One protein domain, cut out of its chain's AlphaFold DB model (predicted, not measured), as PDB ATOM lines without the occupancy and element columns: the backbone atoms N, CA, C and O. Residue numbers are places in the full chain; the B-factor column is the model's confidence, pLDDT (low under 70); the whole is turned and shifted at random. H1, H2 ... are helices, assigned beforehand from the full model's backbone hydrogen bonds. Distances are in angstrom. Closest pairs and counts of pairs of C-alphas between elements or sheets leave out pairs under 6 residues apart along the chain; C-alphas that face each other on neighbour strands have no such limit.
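Overview. This is residues 197 to 248, 258 to 268 and 276 to 314 of the 565 residues of the protein "Cleavage and polyadenylation specificity factor (CPSF) Clipper subunit family Zn-finger proteins" of Malassezia restricta CBS 7877 (UniProt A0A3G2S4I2). Two longer helices, H1 and H2, make a V, joined by a tight link at its corner, where the last part of H1 meets H2. Past the corner, the far end of the long axis is a loose region of loops with the four-residue helix H3, while H4, also four residues, and the long loop after it lead to H5, which comes near the first part of H2. The printed part has 102 residues with five named helices, in the order H1, H2, H3, H4, H5, and no named strand. The class is all helix, though named helices hold 50 of the 102 residues, under half. The whole is only just compact, close to loose, with a radius of gyration of the C-alphas of 15.1 A, and elongated, spanning 49 by 29 by 22 A.

Arrangement. H1, residues 204 to 221, touches H2, residues 226 to 239, with its residues 214 to 221 alone. Their closest C-alphas are those of Ala 218 and Ala 229, 4.7 A apart. Their lines stand at a steep tilt of 66 degrees, and they run opposite ways. H3, residues 263 to 266, touches no helix, and neither does H4, residues 287 to 290. H5, residues 305 to 314, is close to H2 but not clearly touching it. The closest C-alphas of the two are those of Ser 227 and Leu 311, 7.6 A apart. H2 and H5 run the same way at a shallow tilt of 26 degrees. Among the pairs that are apart are H1 and H5, H1 and H4, and H4 and H5. In H1, H2 and H5 every O i to N i+4 pair is within hydrogen-bond range; H3 and H4 are too short for such a pair.

Along the chain. H1 begins at C-alpha 204, at (23.682, 36.115, 48.597), and is 26.0 A long from first to last C-alpha. H2 begins at C-alpha 226, at (39.662, 18.300, 46.924), and is 19.8 A long. H3 measures 5.2 A and H4 5.3 A. H5 is 14.3 A long and ends at C-alpha 314, at (44.214, 28.770, 46.448).

Size, cuts and confidence. The two C-alphas farthest apart are those of Pro 202 and Gly 268, 50.3 A. Residues 249 to 257 are not printed, and C-alphas 248 and 258 stand 17.4 A apart across that cut. Residues 269 to 275 are not printed either, with 15.7 A between C-alphas 268 and 276. The link from H4 to H5, residues 291 to 304, is long. Mean pLDDT of the printed part is 77.9; 12 residues are under 70, among them 246 to 248, 258 to 259 and 311 to 312.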
ATOM      1  N   LEU A 197      31.452  34.476  40.474       73.38
ATOM      2  CA  LEU A 197      30.610  33.289  40.301       73.38
ATOM      3  C   LEU A 197      29.137  33.643  40.510       73.38
ATOM      4  O   LEU A 197      28.778  34.329  41.468       73.38
ATOM      5  N   PHE A 198      28.295  33.085  39.636       77.06
ATOM      6  CA  PHE A 198      26.838  33.245  39.645       77.06
ATOM      7  C   PHE A 198      26.402  34.723  39.533       77.06
ATOM      8  O   PHE A 198      25.737  35.240  40.433       77.06
ATOM      9  N   PRO A 199      26.795  35.428  38.449       67.75
ATOM     10  CA  PRO A 199      26.498  36.853  38.270       67.75
ATOM     11  C   PRO A 199      24.998  37.141  38.093       67.75
ATOM     12  O   PRO A 199      24.560  38.253  38.377       67.75
ATOM     13  N   ASP A 200      24.222  36.147  37.651       71.94
ATOM     14  CA  ASP A 200      22.781  36.259  37.408       71.94
ATOM     15  C   ASP A 200      21.933  36.128  38.690       71.94
ATOM     16  O   ASP A 200      20.751  36.475  38.685       71.94
ATOM     17  N   GLU A 201      22.511  35.664  39.807       73.88
ATOM     18  CA  GLU A 201      21.821  35.540  41.094       73.88
ATOM     19  C   GLU A 201      22.087  36.751  42.009       73.88
ATOM     20  O   GLU A 201      23.149  36.834  42.641       73.88
ATOM     21  N   PRO A 202      21.112  37.665  42.188       62.59
ATOM     22  CA  PRO A 202      21.301  38.843  43.036       62.59
ATOM     23  C   PRO A 202      21.451  38.480  44.524       62.59
ATOM     24  O   PRO A 202      22.177  39.146  45.268       62.59
ATOM     25  N   ASP A 203      20.805  37.398  44.965       76.31
ATOM     26  CA  ASP A 203      20.696  37.045  46.377       76.31
ATOM     27  C   ASP A 203      21.893  36.230  46.887       76.31
ATOM     28  O   ASP A 203      22.159  35.102  46.464       76.31
ATOM     29  N   ALA A 204      22.585  36.778  47.889       72.56
ATOM     30  CA  ALA A 204      23.682  36.115  48.597       72.56
ATOM     31  C   ALA A 204      23.367  34.683  49.109       72.56
ATOM     32  O   ALA A 204      24.218  33.811  48.906       72.56
ATOM     33  N   PRO A 205      22.199  34.376  49.725       79.12
ATOM     34  CA  PRO A 205      21.893  33.003  50.146       79.12
ATOM     35  C   PRO A 205      21.727  32.036  48.964       79.12
ATOM     36  O   PRO A 205      22.174  30.894  49.055       79.12
ATOM     37  N   HIS A 206      21.166  32.486  47.835       80.69
ATOM     38  CA  HIS A 206      21.040  31.656  46.634       80.69
ATOM     39  C   HIS A 206      22.408  31.352  46.010       80.69
ATOM     40  O   HIS A 206      22.684  30.194  45.694       80.69
ATOM     41  N   ARG A 207      23.311  32.342  45.929       81.44
ATOM     42  CA  ARG A 207      24.700  32.123  45.479       81.44
ATOM     43  C   ARG A 207      25.459  31.141  46.374       81.44
ATOM     44  O   ARG A 207      26.171  30.277  45.868       81.44
ATOM     45  N   PHE A 208      25.266  31.220  47.692       83.38
ATOM     46  CA  PHE A 208      25.832  30.260  48.642       83.38
ATOM     47  C   PHE A 208      25.284  28.836  48.441       83.38
ATOM     48  O   PHE A 208      26.057  27.879  48.366       83.38
ATOM     49  N   GLN A 209      23.965  28.686  48.298       84.56
ATOM     50  CA  GLN A 209      23.334  27.384  48.074       84.56
ATOM     51  C   GLN A 209      23.763  26.764  46.732       84.56
ATOM     52  O   GLN A 209      24.058  25.568  46.681       84.56
ATOM     53  N   ARG A 210      23.884  27.575  45.671       82.75
ATOM     54  CA  ARG A 210      24.375  27.142  44.352       82.75
ATOM     55  C   ARG A 210      25.847  26.715  44.407       82.75
ATOM     56  O   ARG A 210      26.186  25.663  43.870       82.75
ATOM     57  N   ALA A 211      26.694  27.436  45.149       84.06
ATOM     58  CA  ALA A 211      28.080  27.030  45.402       84.06
ATOM     59  C   ALA A 211      28.176  25.693  46.150       84.06
ATOM     60  O   ALA A 211      28.990  24.848  45.784       84.06
ATOM     61  N   SER A 212      27.333  25.485  47.166       86.75
ATOM     62  CA  SER A 212      27.311  24.251  47.959       86.75
ATOM     63  C   SER A 212      26.980  23.021  47.110       86.75
ATOM     64  O   SER A 212      27.706  22.027  47.159       86.75
ATOM     65  N   LEU A 213      25.959  23.113  46.249       86.00
ATOM     66  CA  LEU A 213      25.609  22.049  45.301       86.00
ATOM     67  C   LEU A 213      26.733  21.792  44.284       86.00
ATOM     68  O   LEU A 213      27.125  20.642  44.082       86.00
ATOM     69  N   MET A 214      27.299  22.858  43.706       86.06
ATOM     70  CA  MET A 214      28.408  22.796  42.745       86.06
ATOM     71  C   MET A 214      29.639  22.082  43.336       86.06
ATOM     72  O   MET A 214      30.178  21.152  42.737       86.06
ATOM     73  N   ILE A 215      30.060  22.482  44.538       87.38
ATOM     74  CA  ILE A 215      31.214  21.917  45.253       87.38
ATOM     75  C   ILE A 215      30.945  20.473  45.688       87.38
ATOM     76  O   ILE A 215      31.821  19.619  45.563       87.38
ATOM     77  N   GLN A 216      29.746  20.179  46.198       86.31
ATOM     78  CA  GLN A 216      29.400  18.829  46.634       86.31
ATOM     79  C   GLN A 216      29.386  17.843  45.461       86.31
ATOM     80  O   GLN A 216      29.908  16.737  45.600       86.31
ATOM     81  N   HIS A 217      28.878  18.259  44.298       84.69
ATOM     82  CA  HIS A 217      28.937  17.449  43.087       84.69
ATOM     83  C   HIS A 217      30.378  17.235  42.610       84.69
ATOM     84  O   HIS A 217      30.766  16.093  42.371       84.69
ATOM     85  N   ALA A 218      31.197  18.297  42.580       85.19
ATOM     86  CA  ALA A 218      32.619  18.215  42.238       85.19
ATOM     87  C   ALA A 218      33.394  17.222  43.123       85.19
ATOM     88  O   ALA A 218      34.242  16.486  42.625       85.19
ATOM     89  N   LEU A 219      33.084  17.172  44.425       84.12
ATOM     90  CA  LEU A 219      33.668  16.215  45.373       84.12
ATOM     91  C   LEU A 219      33.163  14.780  45.162       84.12
ATOM     92  O   LEU A 219      33.938  13.836  45.309       84.12
ATOM     93  N   ASP A 220      31.888  14.584  44.814       83.50
ATOM     94  CA  ASP A 220      31.353  13.248  44.523       83.50
ATOM     95  C   ASP A 220      31.976  12.657  43.235       83.50
ATOM     96  O   ASP A 220      32.364  11.483  43.239       83.50
ATOM     97  N   ILE A 221      32.166  13.457  42.174       80.12
ATOM     98  CA  ILE A 221      32.820  13.013  40.922       80.12
ATOM     99  C   ILE A 221      34.353  12.909  41.025       80.12
ATOM    100  O   ILE A 221      34.950  12.116  40.299       80.12
ATOM    101  N   SER A 222      35.001  13.638  41.945       79.12
ATOM    102  CA  SER A 222      36.450  13.538  42.206       79.12
ATOM    103  C   SER A 222      36.841  12.464  43.231       79.12
ATOM    104  O   SER A 222      38.014  12.344  43.586       79.12
ATOM    105  N   HIS A 223      35.876  11.693  43.746       77.81
ATOM    106  CA  HIS A 223      36.072  10.750  44.856       77.81
ATOM    107  C   HIS A 223      36.639  11.394  46.140       77.81
ATOM    108  O   HIS A 223      37.419  10.769  46.858       77.81
ATOM    109  N   TYR A 224      36.210  12.619  46.462       79.94
ATOM    110  CA  TYR A 224      36.623  13.391  47.643       79.94
ATOM    111  C   TYR A 224      38.109  13.809  47.656       79.94
ATOM    112  O   TYR A 224      38.612  14.266  48.688       79.94
ATOM    113  N   ASP A 225      38.792  13.752  46.504       80.19
ATOM    114  CA  ASP A 225      40.006  14.539  46.268       80.19
ATOM    115  C   ASP A 225      39.601  16.000  46.014       80.19
ATOM    116  O   ASP A 225      38.948  16.341  45.022       80.19
ATOM    117  N   ILE A 226      39.977  16.870  46.947       77.94
ATOM    118  CA  ILE A 226      39.662  18.300  46.924       77.94
ATOM    119  C   ILE A 226      40.451  19.078  45.860       77.94
ATOM    120  O   ILE A 226      39.937  20.054  45.311       77.94
ATOM    121  N   SER A 227      41.668  18.644  45.525       78.88
ATOM    122  CA  SER A 227      42.477  19.293  44.486       78.88
ATOM    123  C   SER A 227      41.887  19.011  43.107       78.88
ATOM    124  O   SER A 227      41.736  19.929  42.302       78.88
ATOM    125  N   ALA A 228      41.480  17.763  42.863       81.56
ATOM    126  CA  ALA A 228      40.773  17.377  41.648       81.56
ATOM    127  C   ALA A 228      39.379  18.028  41.563       81.56
ATOM    128  O   ALA A 228      39.034  18.569  40.516       81.56
ATOM    129  N   ALA A 229      38.605  18.069  42.659       83.44
ATOM    130  CA  ALA A 229      37.294  18.731  42.684       83.44
ATOM    131  C   ALA A 229      37.383  20.203  42.254       83.44
ATOM    132  O   ALA A 229      36.650  20.642  41.368       83.44
ATOM    133  N   LEU A 230      38.315  20.965  42.835       84.00
ATOM    134  CA  LEU A 230      38.489  22.380  42.504       84.00
ATOM    135  C   LEU A 230      39.039  22.606  41.086       84.00
ATOM    136  O   LEU A 230      38.702  23.610  40.457       84.00
ATOM    137  N   GLN A 231      39.832  21.673  40.548       83.62
ATOM    138  CA  GLN A 231      40.227  21.701  39.137       83.62
ATOM    139  C   GLN A 231      39.033  21.476  38.201       83.62
ATOM    140  O   GLN A 231      38.929  22.189  37.207       83.62
ATOM    141  N   ILE A 232      38.113  20.561  38.528       83.75
ATOM    142  CA  ILE A 232      36.895  20.331  37.733       83.75
ATOM    143  C   ILE A 232      35.972  21.558  37.788       83.75
ATOM    144  O   ILE A 232      35.504  22.006  36.744       83.75
ATOM    145  N   VAL A 233      35.783  22.167  38.968       84.94
ATOM    146  CA  VAL A 233      35.040  23.437  39.114       84.94
ATOM    147  C   VAL A 233      35.628  24.526  38.217       84.94
ATOM    148  O   VAL A 233      34.889  25.219  37.518       84.94
ATOM    149  N   LYS A 234      36.959  24.661  38.203       83.94
ATOM    150  CA  LYS A 234      37.627  25.638  37.345       83.94
ATOM    151  C   LYS A 234      37.440  25.320  35.856       83.94
ATOM    152  O   LYS A 234      37.093  26.215  35.098       83.94
ATOM    153  N   GLN A 235      37.622  24.066  35.443       83.50
ATOM    154  CA  GLN A 235      37.461  23.643  34.046       83.50
ATOM    155  C   GLN A 235      36.028  23.838  33.535       83.50
ATOM    156  O   GLN A 235      35.850  24.267  32.399       83.50
ATOM    157  N   ALA A 236      35.013  23.574  34.365       82.44
ATOM    158  CA  ALA A 236      33.614  23.830  34.025       82.44
ATOM    159  C   ALA A 236      33.349  25.329  33.799       82.44
ATOM    160  O   ALA A 236      32.751  25.704  32.791       82.44
ATOM    161  N   HIS A 237      33.881  26.188  34.676       82.56
ATOM    162  CA  HIS A 237      33.789  27.639  34.517       82.56
ATOM    163  C   HIS A 237      34.529  28.150  33.270       82.56
ATOM    164  O   HIS A 237      33.935  28.870  32.472       82.56
ATOM    165  N   ASP A 238      35.784  27.731  33.067       80.62
ATOM    166  CA  ASP A 238      36.606  28.109  31.905       80.62
ATOM    167  C   ASP A 238      35.963  27.651  30.573       80.62
ATOM    168  O   ASP A 238      36.141  28.299  29.541       80.62
ATOM    169  N   ALA A 239      35.193  26.554  30.586       80.50
ATOM    170  CA  ALA A 239      34.439  26.040  29.439       80.50
ATOM    171  C   ALA A 239      33.034  26.656  29.270       80.50
ATOM    172  O   ALA A 239      32.405  26.443  28.233       80.50
ATOM    173  N   GLY A 240      32.520  27.389  30.265       78.56
ATOM    174  CA  GLY A 240      31.152  27.919  30.270       78.56
ATOM    175  C   GLY A 240      30.051  26.850  30.361       78.56
ATOM    176  O   GLY A 240      28.938  27.090  29.901       78.56
ATOM    177  N   VAL A 241      30.358  25.678  30.923       78.25
ATOM    178  CA  VAL A 241      29.435  24.535  31.069       78.25
ATOM    179  C   VAL A 241      29.001  24.422  32.532       78.25
ATOM    180  O   VAL A 241      29.820  24.622  33.432       78.25
ATOM    181  N   ASP A 242      27.730  24.096  32.798       76.38
ATOM    182  CA  ASP A 242      27.297  23.826  34.174       76.38
ATOM    183  C   ASP A 242      27.992  22.557  34.689       76.38
ATOM    184  O   ASP A 242      28.044  21.529  34.013       76.38
ATOM    185  N   ILE A 243      28.524  22.610  35.910       74.69
ATOM    186  CA  ILE A 243      29.159  21.447  36.526       74.69
ATOM    187  C   ILE A 243      28.173  20.289  36.714       74.69
ATOM    188  O   ILE A 243      28.605  19.150  36.816       74.69
ATOM    189  N   MET A 244      26.867  20.569  36.775       73.75
ATOM    190  CA  MET A 244      25.816  19.556  36.892       73.75
ATOM    191  C   MET A 244      25.684  18.695  35.624       73.75
ATOM    192  O   MET A 244      25.231  17.555  35.716       73.75
ATOM    193  N   ASP A 245      26.111  19.219  34.469       70.31
ATOM    194  CA  ASP A 245      26.159  18.508  33.184       70.31
ATOM    195  C   ASP A 245      27.531  17.844  32.930       70.31
ATOM    196  O   ASP A 245      27.705  17.116  31.947       70.31
ATOM    197  N   MET A 246      28.521  18.064  33.808       62.34
ATOM    198  CA  MET A 246      29.811  17.377  33.737       62.34
ATOM    199  C   MET A 246      29.648  15.917  34.156       62.34
ATOM    200  O   MET A 246      29.615  15.576  35.339       62.34
ATOM    201  N   GLN A 247      29.615  15.036  33.159       56.12
ATOM    202  CA  GLN A 247      29.720  13.597  33.365       56.12
ATOM    203  C   GLN A 247      30.958  13.287  34.238       56.12
ATOM    204  O   GLN A 247      32.021  13.873  33.998       56.12
ATOM    205  N   PRO A 248      30.878  12.370  35.230       51.31
ATOM    206  CA  PRO A 248      32.073  11.897  35.926       51.31
ATOM    207  C   PRO A 248      33.099  11.442  34.883       51.31
ATOM    208  O   PRO A 248      32.689  10.828  33.895       51.31
ATOM    209  N   THR A 258      47.553   7.838  40.415       60.84
ATOM    210  CA  THR A 258      48.114   8.277  41.706       60.84
ATOM    211  C   THR A 258      47.164   9.173  42.508       60.84
ATOM    212  O   THR A 258      47.412   9.435  43.684       60.84
ATOM    213  N   THR A 259      46.054   9.597  41.896       62.00
ATOM    214  CA  THR A 259      44.957  10.349  42.525       62.00
ATOM    215  C   THR A 259      43.975   9.442  43.279       62.00
ATOM    216  O   THR A 259      43.514   9.780  44.365       62.00
ATOM    217  N   ARG A 260      43.672   8.247  42.752       71.69
ATOM    218  CA  ARG A 260      42.679   7.336  43.347       71.69
ATOM    219  C   ARG A 260      43.287   6.478  44.451       71.69
ATOM    220  O   ARG A 260      44.278   5.782  44.233       71.69
ATOM    221  N   VAL A 261      42.652   6.475  45.624       76.31
ATOM    222  CA  VAL A 261      43.053   5.649  46.774       76.31
ATOM    223  C   VAL A 261      42.914   4.153  46.461       76.31
ATOM    224  O   VAL A 261      41.910   3.684  45.925       76.31
ATOM    225  N   CYS A 262      43.936   3.379  46.819       80.81
ATOM    226  CA  CYS A 262      44.014   1.944  46.586       80.81
ATOM    227  C   CYS A 262      43.000   1.166  47.441       80.81
ATOM    228  O   CYS A 262      43.131   1.065  48.662       80.81
ATOM    229  N   ARG A 263      42.030   0.510  46.788       80.81
ATOM    230  CA  ARG A 263      41.013  -0.312  47.469       80.81
ATOM    231  C   ARG A 263      41.608  -1.469  48.282       80.81
ATOM    232  O   ARG A 263      41.116  -1.766  49.364       80.81
ATOM    233  N   PHE A 264      42.678  -2.096  47.792       79.44
ATOM    234  CA  PHE A 264      43.366  -3.175  48.513       79.44
ATOM    235  C   PHE A 264      44.197  -2.658  49.694       79.44
ATOM    236  O   PHE A 264      44.417  -3.396  50.646       79.44
ATOM    237  N   PHE A 265      44.649  -1.401  49.663       82.00
ATOM    238  CA  PHE A 265      45.345  -0.778  50.792       82.00
ATOM    239  C   PHE A 265      44.361  -0.444  51.915       82.00
ATOM    240  O   PHE A 265      44.617  -0.794  53.061       82.00
ATOM    241  N   LEU A 266      43.191   0.108  51.570       79.69
ATOM    242  CA  LEU A 266      42.080   0.318  52.509       79.69
ATOM    243  C   LEU A 266      41.611  -0.982  53.189       79.69
ATOM    244  O   LEU A 266      41.167  -0.944  54.330       79.69
ATOM    245  N   ALA A 267      41.730  -2.128  52.510       77.50
ATOM    246  CA  ALA A 267      41.435  -3.450  53.069       77.50
ATOM    247  C   ALA A 267      42.610  -4.091  53.847       77.50
ATOM    248  O   ALA A 267      42.442  -5.164  54.420       77.50
ATOM    249  N   GLY A 268      43.805  -3.487  53.852       79.56
ATOM    250  CA  GLY A 268      45.019  -4.066  54.451       79.56
ATOM    251  C   GLY A 268      45.662  -5.212  53.649       79.56
ATOM    252  O   GLY A 268      46.601  -5.851  54.121       79.56
ATOM    253  N   ARG A 276      49.960   1.071  41.701       79.38
ATOM    254  CA  ARG A 276      49.508   2.081  40.732       79.38
ATOM    255  C   ARG A 276      48.498   3.073  41.343       79.38
ATOM    256  O   ARG A 276      48.304   4.134  40.773       79.38
ATOM    257  N   PHE A 277      47.888   2.747  42.484       78.38
ATOM    258  CA  PHE A 277      46.897   3.565  43.193       78.38
ATOM    259  C   PHE A 277      47.474   4.162  44.486       78.38
ATOM    260  O   PHE A 277      48.303   3.530  45.141       78.38
ATOM    261  N   SER A 278      46.988   5.336  44.900       78.44
ATOM    262  CA  SER A 278      47.471   6.042  46.096       78.44
ATOM    263  C   SER A 278      47.327   5.211  47.376       78.44
ATOM    264  O   SER A 278      46.255   4.684  47.676       78.44
ATOM    265  N   HIS A 279      48.395   5.142  48.172       79.12
ATOM    266  CA  HIS A 279      48.356   4.681  49.568       79.12
ATOM    267  C   HIS A 279      48.275   5.859  50.562       79.12
ATOM    268  O   HIS A 279      48.302   5.657  51.773       79.12
ATOM    269  N   ASP A 280      48.187   7.095  50.063       73.31
ATOM    270  CA  ASP A 280      48.126   8.305  50.876       73.31
ATOM    271  C   ASP A 280      46.666   8.703  51.131       73.31
ATOM    272  O   ASP A 280      45.986   9.244  50.255       73.31
ATOM    273  N   LEU A 281      46.185   8.398  52.339       75.56
ATOM    274  CA  LEU A 281      44.827   8.719  52.789       75.56
ATOM    275  C   LEU A 281      44.675  10.187  53.213       75.56
ATOM    276  O   LEU A 281      43.554  10.690  53.272       75.56
ATOM    277  N   ASN A 282      45.785  10.901  53.440       70.25
ATOM    278  CA  ASN A 282      45.768  12.296  53.884       70.25
ATOM    279  C   ASN A 282      45.345  13.265  52.766       70.25
ATOM    280  O   ASN A 282      45.131  14.444  53.020       70.25
ATOM    281  N   LYS A 283      45.208  12.785  51.523       69.38
ATOM    282  CA  LYS A 283      44.709  13.570  50.381       69.38
ATOM    283  C   LYS A 283      43.184  13.547  50.238       69.38
ATOM    284  O   LYS A 283      42.623  14.448  49.618       69.38
ATOM    285  N   ALA A 284      42.517  12.534  50.794       76.44
ATOM    286  CA  ALA A 284      41.077  12.344  50.666       76.44
ATOM    287  C   ALA A 284      40.347  12.864  51.913       76.44
ATOM    288  O   ALA A 284      40.590  12.407  53.034       76.44
ATOM    289  N   LEU A 285      39.428  13.811  51.718       80.25
ATOM    290  CA  LEU A 285      38.619  14.355  52.807       80.25
ATOM    291  C   LEU A 285      37.556  13.357  53.270       80.25
ATOM    292  O   LEU A 285      36.894  12.693  52.469       80.25
ATOM    293  N   CYS A 286      37.322  13.294  54.579       84.75
ATOM    294  CA  CYS A 286      36.256  12.463  55.121       84.75
ATOM    295  C   CYS A 286      34.867  13.031  54.767       84.75
ATOM    296  O   CYS A 286      34.427  14.042  55.323       84.75
ATOM    297  N   ARG A 287      34.130  12.324  53.898       85.88
ATOM    298  CA  ARG A 287      32.733  12.626  53.511       85.88
ATOM    299  C   ARG A 287      31.805  12.860  54.706       85.88
ATOM    300  O   ARG A 287      30.962  13.751  54.660       85.88
ATOM    301  N   PHE A 288      31.935  12.051  55.759       84.38
ATOM    302  CA  PHE A 288      31.078  12.152  56.943       84.38
ATOM    303  C   PHE A 288      31.433  13.371  57.797       84.38
ATOM    304  O   PHE A 288      30.539  14.045  58.296       84.38
ATOM    305  N   TRP A 289      32.719  13.710  57.912       87.62
ATOM    306  CA  TRP A 289      33.178  14.888  58.649       87.62
ATOM    307  C   TRP A 289      32.793  16.185  57.942       87.62
ATOM    308  O   TRP A 289      32.256  17.072  58.594       87.62
ATOM    309  N   LEU A 290      32.925  16.252  56.611       83.56
ATOM    310  CA  LEU A 290      32.451  17.390  55.807       83.56
ATOM    311  C   LEU A 290      30.963  17.717  56.034       83.56
ATOM    312  O   LEU A 290      30.563  18.865  55.868       83.56
ATOM    313  N   ARG A 291      30.162  16.718  56.432       82.81
ATOM    314  CA  ARG A 291      28.730  16.830  56.758       82.81
ATOM    315  C   ARG A 291      28.438  16.939  58.265       82.81
ATOM    316  O   ARG A 291      27.274  16.921  58.646       82.81
ATOM    317  N   GLY A 292      29.460  17.013  59.123       82.12
ATOM    318  CA  GLY A 292      29.321  17.085  60.585       82.12
ATOM    319  C   GLY A 292      28.905  15.774  61.275       82.12
ATOM    320  O   GLY A 292      28.412  15.810  62.394       82.12
ATOM    321  N   GLN A 293      29.070  14.623  60.616       84.75
ATOM    322  CA  GLN A 293      28.497  13.321  61.008       84.75
ATOM    323  C   GLN A 293      29.542  12.195  61.160       84.75
ATOM    324  O   GLN A 293      29.187  11.017  61.148       84.75
ATOM    325  N   CYS A 294      30.842  12.503  61.252       85.44
ATOM    326  CA  CYS A 294      31.844  11.452  61.462       85.44
ATOM    327  C   CYS A 294      31.886  11.008  62.928       85.44
ATOM    328  O   CYS A 294      32.072  11.836  63.816       85.44
ATOM    329  N   LEU A 295      31.759   9.699  63.152       83.44
ATOM    330  CA  LEU A 295      31.798   9.061  64.474       83.44
ATOM    331  C   LEU A 295      33.102   8.281  64.734       83.44
ATOM    332  O   LEU A 295      33.261   7.698  65.801       83.44
ATOM    333  N   ASN A 296      34.021   8.242  63.761       75.38
ATOM    334  CA  ASN A 296      35.290   7.527  63.881       75.38
ATOM    335  C   ASN A 296      36.388   8.476  64.370       75.38
ATOM    336  O   ASN A 296      36.703   9.450  63.683       75.38
ATOM    337  N   ASP A 297      37.004   8.146  65.503       70.44
ATOM    338  CA  ASP A 297      38.175   8.839  66.040       70.44
ATOM    339  C   ASP A 297      39.217   7.807  66.530       70.44
ATOM    340  O   ASP A 297      38.906   7.028  67.436       70.44
ATOM    341  N   PRO A 298      40.421   7.726  65.927       70.50
ATOM    342  CA  PRO A 298      40.869   8.471  64.749       70.50
ATOM    343  C   PRO A 298      40.201   7.975  63.455       70.50
ATOM    344  O   PRO A 298      40.089   6.774  63.201       70.50
ATOM    345  N   CYS A 299      39.797   8.903  62.587       80.19
ATOM    346  CA  CYS A 299      39.315   8.565  61.249       80.19
ATOM    347  C   CYS A 299      40.480   8.231  60.300       80.19
ATOM    348  O   CYS A 299      41.543   8.843  60.362       80.19
ATOM    349  N   LEU A 300      40.252   7.297  59.371       77.56
ATOM    350  CA  LEU A 300      41.208   6.940  58.312       77.56
ATOM    351  C   LEU A 300      41.299   7.987  57.184       77.56
ATOM    352  O   LEU A 300      42.160   7.864  56.322       77.56
ATOM    353  N   PHE A 301      40.405   8.979  57.161       78.50
ATOM    354  CA  PHE A 301      40.318  10.029  56.141       78.50
ATOM    355  C   PHE A 301      40.495  11.414  56.778       78.50
ATOM    356  O   PHE A 301      40.163  11.607  57.948       78.50
ATOM    357  N   MET A 302      40.972  12.395  56.008       81.88
ATOM    358  CA  MET A 302      41.389  13.694  56.546       81.88
ATOM    359  C   MET A 302      40.227  14.506  57.151       81.88
ATOM    360  O   MET A 302      39.193  14.713  56.508       81.88
ATOM    361  N   HIS A 303      40.436  14.988  58.384       84.75
ATOM    362  CA  HIS A 303      39.583  15.917  59.143       84.75
ATOM    363  C   HIS A 303      40.355  17.232  59.396       84.75
ATOM    364  O   HIS A 303      40.781  17.492  60.520       84.75
ATOM    365  N   ASP A 304      40.591  18.044  58.364       79.38
ATOM    366  CA  ASP A 304      41.430  19.251  58.474       79.38
ATOM    367  C   ASP A 304      40.712  20.506  57.946       79.38
ATOM    368  O   ASP A 304      40.475  20.663  56.746       79.38
ATOM    369  N   TYR A 305      40.365  21.413  58.867       76.25
ATOM    370  CA  TYR A 305      39.743  22.707  58.566       76.25
ATOM    371  C   TYR A 305      40.717  23.727  57.955       76.25
ATOM    372  O   TYR A 305      40.281  24.597  57.198       76.25
ATOM    373  N   GLU A 306      42.009  23.666  58.287       72.38
ATOM    374  CA  GLU A 306      43.019  24.606  57.792       72.38
ATOM    375  C   GLU A 306      43.392  24.253  56.351       72.38
ATOM    376  O   GLU A 306      43.332  25.128  55.487       72.38
ATOM    377  N   ALA A 307      43.625  22.970  56.051       69.50
ATOM    378  CA  ALA A 307      43.794  22.491  54.678       69.50
ATOM    379  C   ALA A 307      42.579  22.850  53.803       69.50
ATOM    380  O   ALA A 307      42.738  23.433  52.728       69.50
ATOM    381  N   LEU A 308      41.361  22.585  54.293       72.12
ATOM    382  CA  LEU A 308      40.107  22.934  53.615       72.12
ATOM    383  C   LEU A 308      40.010  24.448  53.331       72.12
ATOM    384  O   LEU A 308      39.706  24.854  52.209       72.12
ATOM    385  N   SER A 309      40.338  25.292  54.315       74.19
ATOM    386  CA  SER A 309      40.297  26.757  54.181       74.19
ATOM    387  C   SER A 309      41.385  27.313  53.256       74.19
ATOM    388  O   SER A 309      41.121  28.242  52.494       74.19
ATOM    389  N   MET A 310      42.597  26.752  53.291       74.19
ATOM    390  CA  MET A 310      43.691  27.131  52.392       74.19
ATOM    391  C   MET A 310      43.383  26.761  50.940       74.19
ATOM    392  O   MET A 310      43.689  27.533  50.035       74.19
ATOM    393  N   LEU A 311      42.745  25.611  50.709       68.44
ATOM    394  CA  LEU A 311      42.350  25.162  49.373       68.44
ATOM    395  C   LEU A 311      41.209  26.010  48.790       68.44
ATOM    396  O   LEU A 311      41.246  26.339  47.608       68.44
ATOM    397  N   ALA A 312      40.261  26.471  49.614       69.38
ATOM    398  CA  ALA A 312      39.238  27.439  49.187       69.38
ATOM    399  C   ALA A 312      39.833  28.767  48.676       69.38
ATOM    400  O   ALA A 312      39.232  29.438  47.841       69.38
ATOM    401  N   GLN A 313      41.002  29.151  49.200       73.50
ATOM    402  CA  GLN A 313      41.705  30.403  48.893       73.50
ATOM    403  C   GLN A 313      42.783  30.246  47.808       73.50
ATOM    404  O   GLN A 313      43.337  31.245  47.355       73.50
ATOM    405  N   SER A 314      43.129  29.018  47.408       68.12
ATOM    406  CA  SER A 314      44.214  28.770  46.448       68.12
ATOM    407  C   SER A 314      43.766  28.836  44.987       68.12
ATOM    408  O   SER A 314      44.612  28.949  44.097       68.12
TER     409      SER A 314